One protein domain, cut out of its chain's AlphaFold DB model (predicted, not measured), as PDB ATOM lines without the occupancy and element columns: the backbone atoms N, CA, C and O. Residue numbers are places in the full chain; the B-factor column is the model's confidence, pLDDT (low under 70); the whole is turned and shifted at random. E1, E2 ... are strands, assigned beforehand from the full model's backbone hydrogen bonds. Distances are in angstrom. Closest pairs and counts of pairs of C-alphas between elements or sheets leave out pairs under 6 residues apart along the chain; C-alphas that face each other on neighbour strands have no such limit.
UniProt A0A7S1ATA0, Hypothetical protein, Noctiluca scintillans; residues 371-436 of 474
ATOM      1  N   ARG A 371      45.993   1.836 -33.764       76.38
ATOM      2  CA  ARG A 371      44.776   1.119 -34.148       76.38
ATOM      3  C   ARG A 371      43.843   2.066 -34.893       76.38
ATOM      4  O   ARG A 371      43.358   3.061 -34.351       76.38
ATOM      5  N   ARG A 372      43.587   1.741 -36.158       72.81
ATOM      6  CA  ARG A 372      42.643   2.477 -36.994       72.81
ATOM      7  C   ARG A 372      41.237   2.244 -36.447       72.81
ATOM      8  O   ARG A 372      40.767   1.115 -36.404       72.81
ATOM      9  N   THR A 373      40.538   3.322 -36.106       81.38
ATOM     10  CA  THR A 373      39.092   3.340 -36.337       81.38
ATOM     11  C   THR A 373      38.919   3.805 -37.779       81.38
ATOM     12  O   THR A 373      39.308   4.938 -38.076       81.38
ATOM     13  N   PRO A 374      38.433   2.954 -38.694       82.56
ATOM     14  CA  PRO A 374      38.205   3.356 -40.071       82.56
ATOM     15  C   PRO A 374      37.365   4.628 -40.145       82.56
ATOM     16  O   PRO A 374      36.424   4.798 -39.374       82.56
ATOM     17  N   SER A 375      37.693   5.525 -41.068       87.56
ATOM     18  CA  SER A 375      36.810   6.645 -41.395       87.56
ATOM     19  C   SER A 375      35.955   6.248 -42.584       87.56
ATOM     20  O   SER A 375      36.469   5.618 -43.500       87.56
ATOM     21  N   ALA A 376      34.683   6.619 -42.596       91.00
ATOM     22  CA  ALA A 376      33.816   6.463 -43.760       91.00
ATOM     23  C   ALA A 376      33.131   7.793 -44.090       91.00
ATOM     24  O   ALA A 376      32.893   8.606 -43.191       91.00
ATOM     25  N   LEU A 377      32.828   8.027 -45.369       92.25
ATOM     26  CA  LEU A 377      32.112   9.224 -45.807       92.25
ATOM     27  C   LEU A 377      30.630   8.891 -45.908       92.25
ATOM     28  O   LEU A 377      30.219   8.039 -46.691       92.25
ATOM     29  N   CYS A 378      29.811   9.569 -45.115       92.62
ATOM     30  CA  CYS A 378      28.369   9.489 -45.273       92.62
ATOM     31  C   CYS A 378      27.926  10.196 -46.566       92.62
ATOM     32  O   CYS A 378      28.571  11.147 -47.004       92.62
ATOM     33  N   ALA A 379      26.764   9.830 -47.114       91.81
ATOM     34  CA  ALA A 379      26.139  10.544 -48.231       91.81
ATOM     35  C   ALA A 379      25.894  12.042 -47.937       91.81
ATOM     36  O   ALA A 379      25.921  12.860 -48.847       91.81
ATOM     37  N   CYS A 380      25.730  12.428 -46.662       92.62
ATOM     38  CA  CYS A 380      25.674  13.837 -46.247       92.62
ATOM     39  C   CYS A 380      27.057  14.515 -46.122       92.62
ATOM     40  O   CYS A 380      27.174  15.560 -45.486       92.62
ATOM     41  N   LEU A 381      28.107  13.900 -46.681       91.12
ATOM     42  CA  LEU A 381      29.498  14.370 -46.706       91.12
ATOM     43  C   LEU A 381      30.158  14.540 -45.329       91.12
ATOM     44  O   LEU A 381      31.197  15.185 -45.200       91.12
ATOM     45  N   ARG A 382      29.589  13.936 -44.281       89.38
ATOM     46  CA  ARG A 382      30.233  13.860 -42.966       89.38
ATOM     47  C   ARG A 382      31.150  12.651 -42.882       89.38
ATOM     48  O   ARG A 382      30.763  11.551 -43.273       89.38
ATOM     49  N   VAL A 383      32.335  12.857 -42.318       90.62
ATOM     50  CA  VAL A 383      33.244  11.768 -41.958       90.62
ATOM     51  C   VAL A 383      32.777  11.160 -40.639       90.62
ATOM     52  O   VAL A 383      32.586  11.880 -39.659       90.62
ATOM     53  N   VAL A 384      32.602   9.843 -40.620       89.56
ATOM     54  CA  VAL A 384      32.101   9.087 -39.469       89.56
ATOM     55  C   VAL A 384      33.146   8.043 -39.054       89.56
ATOM     56  O   VAL A 384      33.706   7.381 -39.936       89.56
ATOM     57  N   PRO A 385      33.427   7.868 -37.749       90.94
ATOM     58  CA  PRO A 385      34.198   6.726 -37.274       90.94
ATOM     59  C   PRO A 385      33.392   5.439 -37.479       90.94
ATOM     60  O   PRO A 385      32.244   5.339 -37.053       90.94
ATOM     61  N   CYS A 386      33.998   4.439 -38.107       87.88
ATOM     62  CA  CYS A 386      33.369   3.163 -38.422       87.88
ATOM     63  C   CYS A 386      34.118   2.007 -37.735       87.88
ATOM     64  O   CYS A 386      34.864   1.283 -38.390       87.88
ATOM     65  N   PRO A 387      33.974   1.836 -36.403       85.12
ATOM     66  CA  PRO A 387      34.668   0.785 -35.650       85.12
ATOM     67  C   PRO A 387      34.147  -0.629 -35.957       85.12
ATOM     68  O   PRO A 387      34.769  -1.612 -35.567       85.12
ATOM     69  N   SER A 388      32.997  -0.739 -36.626       87.44
ATOM     70  CA  SER A 388      32.367  -2.003 -37.009       87.44
ATOM     71  C   SER A 388      32.052  -2.009 -38.509       87.44
ATOM     72  O   SER A 388      32.397  -1.066 -39.217       87.44
ATOM     73  N   ARG A 389      31.369  -3.045 -39.015       89.06
ATOM     74  CA  ARG A 389      30.930  -3.092 -40.425       89.06
ATOM     75  C   ARG A 389      29.999  -1.935 -40.808       89.06
ATOM     76  O   ARG A 389      29.911  -1.593 -41.984       89.06
ATOM     77  N   TRP A 390      29.309  -1.349 -39.830       91.31
ATOM     78  CA  TRP A 390      28.385  -0.240 -40.033       91.31
ATOM     79  C   TRP A 390      28.507   0.785 -38.904       91.31
ATOM     80  O   TRP A 390      28.744   0.431 -37.747       91.31
ATOM     81  N   ALA A 391      28.307   2.057 -39.223       91.69
ATOM     82  CA  ALA A 391      28.207   3.129 -38.239       91.69
ATOM     83  C   ALA A 391      27.064   4.075 -38.585       91.69
ATOM     84  O   ALA A 391      26.784   4.328 -39.755       91.69
ATOM     85  N   ARG A 392      26.391   4.610 -37.568       94.12
ATOM     86  CA  ARG A 392      25.318   5.582 -37.771       94.12
ATOM     87  C   ARG A 392      25.920   6.977 -37.904       94.12
ATOM     88  O   ARG A 392      26.736   7.376 -37.084       94.12
ATOM     89  N   CYS A 393      25.535   7.712 -38.939       92.69
ATOM     90  CA  CYS A 393      25.982   9.085 -39.125       92.69
ATOM     91  C   CYS A 393      25.262  10.026 -38.152       92.69
ATOM     92  O   CYS A 393      24.041  10.151 -38.213       92.69
ATOM     93  N   ASP A 394      26.014  10.775 -37.347       89.62
ATOM     94  CA  ASP A 394      25.465  11.766 -36.406       89.62
ATOM     95  C   ASP A 394      24.792  12.973 -37.088       89.62
ATOM     96  O   ASP A 394      24.171  13.804 -36.430       89.62
ATOM     97  N   GLY A 395      24.951  13.131 -38.407       91.12
ATOM     98  CA  GLY A 395      24.307  14.203 -39.172       91.12
ATOM     99  C   GLY A 395      22.910  13.858 -39.648       91.12
ATOM    100  O   GLY A 395      21.951  14.519 -39.274       91.12
ATOM    101  N   CYS A 396      22.809  12.848 -40.508       94.88
ATOM    102  CA  CYS A 396      21.548  12.466 -41.143       94.88
ATOM    103  C   CYS A 396      20.919  11.201 -40.542       94.88
ATOM    104  O   CYS A 396      19.847  10.789 -40.972       94.88
ATOM    105  N   GLY A 397      21.585  10.543 -39.588       95.06
ATOM    106  CA  GLY A 397      21.107   9.313 -38.958       95.06
ATOM    107  C   GLY A 397      21.218   8.055 -39.824       95.06
ATOM    108  O   GLY A 397      20.856   6.983 -39.339       95.06
ATOM    109  N   SER A 398      21.700   8.161 -41.067       95.31
ATOM    110  CA  SER A 398      21.860   7.033 -41.994       95.31
ATOM    111  C   SER A 398      22.987   6.097 -41.562       95.31
ATOM    112  O   SER A 398      24.004   6.542 -41.028       95.31
ATOM    113  N   ASN A 399      22.830   4.806 -41.849       95.12
ATOM    114  CA  ASN A 399      23.893   3.825 -41.659       95.12
ATOM    115  C   ASN A 399      24.923   3.945 -42.789       95.12
ATOM    116  O   ASN A 399      24.570   3.976 -43.966       95.12
ATOM    117  N   VAL A 400      26.195   4.004 -42.418       92.50
ATOM    118  CA  VAL A 400      27.351   4.094 -43.309       92.50
ATOM    119  C   VAL A 400      28.108   2.775 -43.227       92.50
ATOM    120  O   VAL A 400      28.423   2.309 -42.134       92.50
ATOM    121  N   SER A 401      28.377   2.170 -44.381       90.81
ATOM    122  CA  SER A 401      29.122   0.911 -44.474       90.81
ATOM    123  C   SER A 401      30.627   1.148 -44.373       90.81
ATOM    124  O   SER A 401      31.166   2.073 -44.991       90.81
ATOM    125  N   SER A 402      31.329   0.255 -43.673       82.50
ATOM    126  CA  SER A 402      32.792   0.225 -43.640       82.50
ATOM    127  C   SER A 402      33.415  -0.104 -44.998       82.50
ATOM    128  O   SER A 402      34.602   0.111 -45.162       82.50
ATOM    129  N   ALA A 403      32.660  -0.581 -45.995       80.62
ATOM    130  CA  ALA A 403      33.193  -0.800 -47.347       80.62
ATOM    131  C   ALA A 403      33.701   0.500 -48.011       80.62
ATOM    132  O   ALA A 403      34.504   0.452 -48.934       80.62
ATOM    133  N   SER A 404      33.260   1.659 -47.511       73.94
ATOM    134  CA  SER A 404      33.684   2.996 -47.946       73.94
ATOM    135  C   SER A 404      34.752   3.604 -47.027       73.94
ATOM    136  O   SER A 404      34.704   4.793 -46.698       73.94
ATOM    137  N   THR A 405      35.702   2.784 -46.559       80.69
ATOM    138  CA  THR A 405      36.814   3.277 -45.743       80.69
ATOM    139  C   THR A 405      37.648   4.289 -46.521       80.69
ATOM    140  O   THR A 405      38.103   4.004 -47.625       80.69
ATOM    141  N   LEU A 406      37.916   5.435 -45.910       86.12
ATOM    142  CA  LEU A 406      38.809   6.460 -46.433       86.12
ATOM    143  C   LEU A 406      39.933   6.752 -45.440       86.12
ATOM    144  O   LEU A 406      39.740   6.720 -44.221       86.12
ATOM    145  N   VAL A 407      41.113   7.057 -45.975       84.12
ATOM    146  CA  VAL A 407      42.282   7.461 -45.191       84.12
ATOM    147  C   VAL A 407      42.320   8.982 -45.137       84.12
ATOM    148  O   VAL A 407      42.500   9.650 -46.152       84.12
ATOM    149  N   LEU A 408      42.149   9.544 -43.942       88.31
ATOM    150  CA  LEU A 408      42.271  10.982 -43.731       88.31
ATOM    151  C   LEU A 408      43.734  11.356 -43.503       88.31
ATOM    152  O   LEU A 408      44.393  10.794 -42.631       88.31
ATOM    153  N   ARG A 409      44.234  12.344 -44.246       85.38
ATOM    154  CA  ARG A 409      45.608  12.849 -44.120       85.38
ATOM    155  C   ARG A 409      45.611  14.253 -43.523       85.38
ATOM    156  O   ARG A 409      44.755  15.083 -43.819       85.38
ATOM    157  N   CYS A 410      46.583  14.525 -42.659       85.56
ATOM    158  CA  CYS A 410      46.790  15.844 -42.087       85.56
ATOM    159  C   CYS A 410      47.259  16.795 -43.192       85.56
ATOM    160  O   CYS A 410      48.292  16.520 -43.803       85.56
ATOM    161  N   PRO A 411      46.607  17.951 -43.400       85.50
ATOM    162  CA  PRO A 411      46.972  18.866 -44.481       85.50
ATOM    163  C   PRO A 411      48.356  19.512 -44.303       85.50
ATOM    164  O   PRO A 411      48.860  20.145 -45.218       85.50
ATOM    165  N   HIS A 412      48.978  19.382 -43.124       84.88
ATOM    166  CA  HIS A 412      50.265  20.017 -42.828       84.88
ATOM    167  C   HIS A 412      51.476  19.104 -42.968       84.88
ATOM    168  O   HIS A 412      52.558  19.587 -43.278       84.88
ATOM    169  N   CYS A 413      51.330  17.818 -42.660       77.19
ATOM    170  CA  CYS A 413      52.455  16.883 -42.647       77.19
ATOM    171  C   CYS A 413      52.145  15.571 -43.366       77.19
ATOM    172  O   CYS A 413      52.928  14.634 -43.256       77.19
ATOM    173  N   CYS A 414      50.975  15.473 -44.005       78.25
ATOM    174  CA  CYS A 414      50.461  14.275 -44.671       78.25
ATOM    175  C   CYS A 414      50.388  13.025 -43.771       78.25
ATOM    176  O   CYS A 414      50.169  11.919 -44.254       78.25
ATOM    177  N   GLY A 415      50.532  13.180 -42.452       77.69
ATOM    178  CA  GLY A 415      50.383  12.090 -41.489       77.69
ATOM    179  C   GLY A 415      48.923  11.669 -41.375       77.69
ATOM    180  O   GLY A 415      48.037  12.521 -41.453       77.69
ATOM    181  N   GLU A 416      48.654  10.380 -41.182       82.81
ATOM    182  CA  GLU A 416      47.278   9.899 -41.019       82.81
ATOM    183  C   GLU A 416      46.596  10.547 -39.807       82.81
ATOM    184  O   GLU A 416      47.190  10.747 -38.743       82.81
ATOM    185  N   MET A 417      45.336  10.919 -39.997       87.94
ATOM    186  CA  MET A 417      44.462  11.451 -38.965       87.94
ATOM    187  C   MET A 417      43.649  10.295 -38.395       87.94
ATOM    188  O   MET A 417      42.828   9.698 -39.088       87.94
ATOM    189  N   LEU A 418      43.877   9.992 -37.122       87.06
ATOM    190  CA  LEU A 418      43.230   8.896 -36.413       87.06
ATOM    191  C   LEU A 418      42.146   9.421 -35.489       87.06
ATOM    192  O   LEU A 418      42.334  10.442 -34.829       87.06
ATOM    193  N   TRP A 419      41.022   8.714 -35.404       88.88
ATOM    194  CA  TRP A 419      40.010   9.035 -34.408       88.88
ATOM    195  C   TRP A 419      40.572   8.833 -33.004       88.88
ATOM    196  O   TRP A 419      41.193   7.819 -32.695       88.88
ATOM    197  N   SER A 420      40.326   9.805 -32.131       86.31
ATOM    198  CA  SER A 420      40.526   9.641 -30.694       86.31
ATOM    199  C   SER A 420      39.709   8.444 -30.187       86.31
ATOM    200  O   SER A 420      38.661   8.167 -30.773       86.31
ATOM    201  N   PRO A 421      40.069   7.820 -29.051       81.31
ATOM    202  CA  PRO A 421      39.306   6.703 -28.481       81.31
ATOM    203  C   PRO A 421      37.814   7.003 -28.257       81.31
ATOM    204  O   PRO A 421      36.984   6.107 -28.276       81.31
ATOM    205  N   THR A 422      37.462   8.281 -28.076       83.50
ATOM    206  CA  THR A 422      36.069   8.734 -27.919       83.50
ATOM    207  C   THR A 422      35.297   8.881 -29.235       83.50
ATOM    208  O   THR A 422      34.110   9.184 -29.203       83.50
ATOM    209  N   GLY A 423      35.965   8.778 -30.388       85.00
ATOM    210  CA  GLY A 423      35.384   9.035 -31.709       85.00
ATOM    211  C   GLY A 423      35.043  10.503 -32.004       85.00
ATOM    212  O   GLY A 423      34.523  10.794 -33.071       85.00
ATOM    213  N   LYS A 424      35.331  11.450 -31.096       85.62
ATOM    214  CA  LYS A 424      34.889  12.857 -31.232       85.62
ATOM    215  C   LYS A 424      35.873  13.780 -31.943       85.62
ATOM    216  O   LYS A 424      35.496  14.851 -32.406       85.62
ATOM    217  N   SER A 425      37.147  13.412 -31.976       89.69
ATOM    218  CA  SER A 425      38.204  14.231 -32.570       89.69
ATOM    219  C   SER A 425      39.144  13.371 -33.393       89.69
ATOM    220  O   SER A 425      39.276  12.175 -33.137       89.69
ATOM    221  N   LEU A 426      39.805  13.991 -34.363       89.88
ATOM    222  CA  LEU A 426      40.859  13.382 -35.159       89.88
ATOM    223  C   LEU A 426      42.207  13.917 -34.678       89.88
ATOM    224  O   LEU A 426      42.416  15.125 -34.629       89.88
ATOM    225  N   THR A 427      43.144  13.041 -34.353       89.06
ATOM    226  CA  THR A 427      44.513  13.384 -33.956       89.06
ATOM    227  C   THR A 427      45.484  12.929 -35.033       89.06
ATOM    228  O   THR A 427      45.419  11.781 -35.467       89.06
ATOM    229  N   CYS A 428      46.393  13.803 -35.464       84.62
ATOM    230  CA  CYS A 428      47.438  13.408 -36.402       84.62
ATOM    231  C   CYS A 428      48.442  12.462 -35.721       84.62
ATOM    232  O   CYS A 428      48.880  12.720 -34.594       84.62
ATOM    233  N   SER A 429      48.841  11.389 -36.405       78.88
ATOM    234  CA  SER A 429      49.868  10.465 -35.910       78.88
ATOM    235  C   SER A 429      51.265  11.101 -35.890       78.88
ATOM    236  O   SER A 429      52.029  10.894 -34.946       78.88
ATOM    237  N   SER A 430      51.578  11.935 -36.888       73.19
ATOM    238  CA  SER A 430      52.924  12.485 -37.114       73.19
ATOM    239  C   SER A 430      53.170  13.874 -36.515       73.19
ATOM    240  O   SER A 430      54.316  14.303 -36.412       73.19
ATOM    241  N   CYS A 431      52.129  14.617 -36.131       79.75
ATOM    242  CA  CYS A 431      52.275  15.956 -35.554       79.75
ATOM    243  C   CYS A 431      51.248  16.186 -34.430       79.75
ATOM    244  O   CYS A 431      50.269  15.451 -34.335       79.75
ATOM    245  N   PRO A 432      51.412  17.200 -33.562       85.00
ATOM    246  CA  PRO A 432      50.517  17.400 -32.418       85.00
ATOM    247  C   PRO A 432      49.124  17.948 -32.790       85.00
ATOM    248  O   PRO A 432      48.345  18.277 -31.894       85.00
ATOM    249  N   ARG A 433      48.792  18.082 -34.083       87.69
ATOM    250  CA  ARG A 433      47.518  18.660 -34.533       87.69
ATOM    251  C   ARG A 433      46.333  17.757 -34.216       87.69
ATOM    252  O   ARG A 433      46.403  16.531 -34.331       87.69
ATOM    253  N   ARG A 434      45.219  18.404 -33.876       89.75
ATOM    254  CA  ARG A 434      43.922  17.777 -33.626       89.75
ATOM    255  C   ARG A 434      42.841  18.534 -34.398       89.75
ATOM    256  O   ARG A 434      42.881  19.759 -34.434       89.75
ATOM    257  N   LEU A 435      41.906  17.820 -35.018       87.31
ATOM    258  CA  LEU A 435      40.716  18.365 -35.675       87.31
ATOM    259  C   LEU A 435      39.467  17.924 -34.898       87.31
ATOM    260  O   LEU A 435      39.432  16.830 -34.338       87.31
ATOM    261  N   GLY A 436      38.438  18.772 -34.857       80.19
ATOM    262  CA  GLY A 436      37.152  18.470 -34.208       80.19
ATOM    263  C   GLY A 436      37.038  18.877 -32.734       80.19
ATOM    264  O   GLY A 436      35.927  19.014 -32.236       80.19
TER     265      GLY A 436
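What this domain is: This is residues 371 to 436 of the 474 residues of the protein "Hypothetical protein" of Noctiluca scintillans (UniProt A0A7S1ATA0). With little regular structure, this elongated model has two lobes: hairpins E1-E2 and E3-E4 packed together in one, hairpin E5-E6 with its loops in the other, joined by link 402 to 416. The 66 printed residues, class all strand, have six named strands, E1 to E6 in chain order, 18 residues in three antiparallel two-strand sheets, and no named helix. It is compact, radius of gyration of the C-alphas 11.5 A, spanning 32 by 20 by 19 A.

How they stand to each other: Look first at E1, residues 375 to 377, and E2, residues 383 to 385, an antiparallel hairpin with N 376 and O 384 within hydrogen-bond range at 2.9 A. Next, E3, residues 390 to 392, and E4, residues 399 to 401, form a hairpin with N 400 and O 391 at 2.7 A. The closest C-alphas of E1 and E4, Ala 376 and Val 400, are 6.9 A apart. Last, E5, residues 417 to 419, and E6, residues 426 to 428, form a hairpin with N 427 and O 418 at 2.8 A.

Where its parts are: Find C-alpha 375 at (36.810, 6.645, -41.395), where E1 begins; E6 ends at C-alpha 428, (47.438, 13.408, -36.402). E3 measures 7.0 A, E4 6.6 A.

The domain as a whole: The farthest C-alphas, Gly 397 and Cys 413, are 32.5 A apart. The printed part has no cut; no printed residue is under 70 in pLDDT.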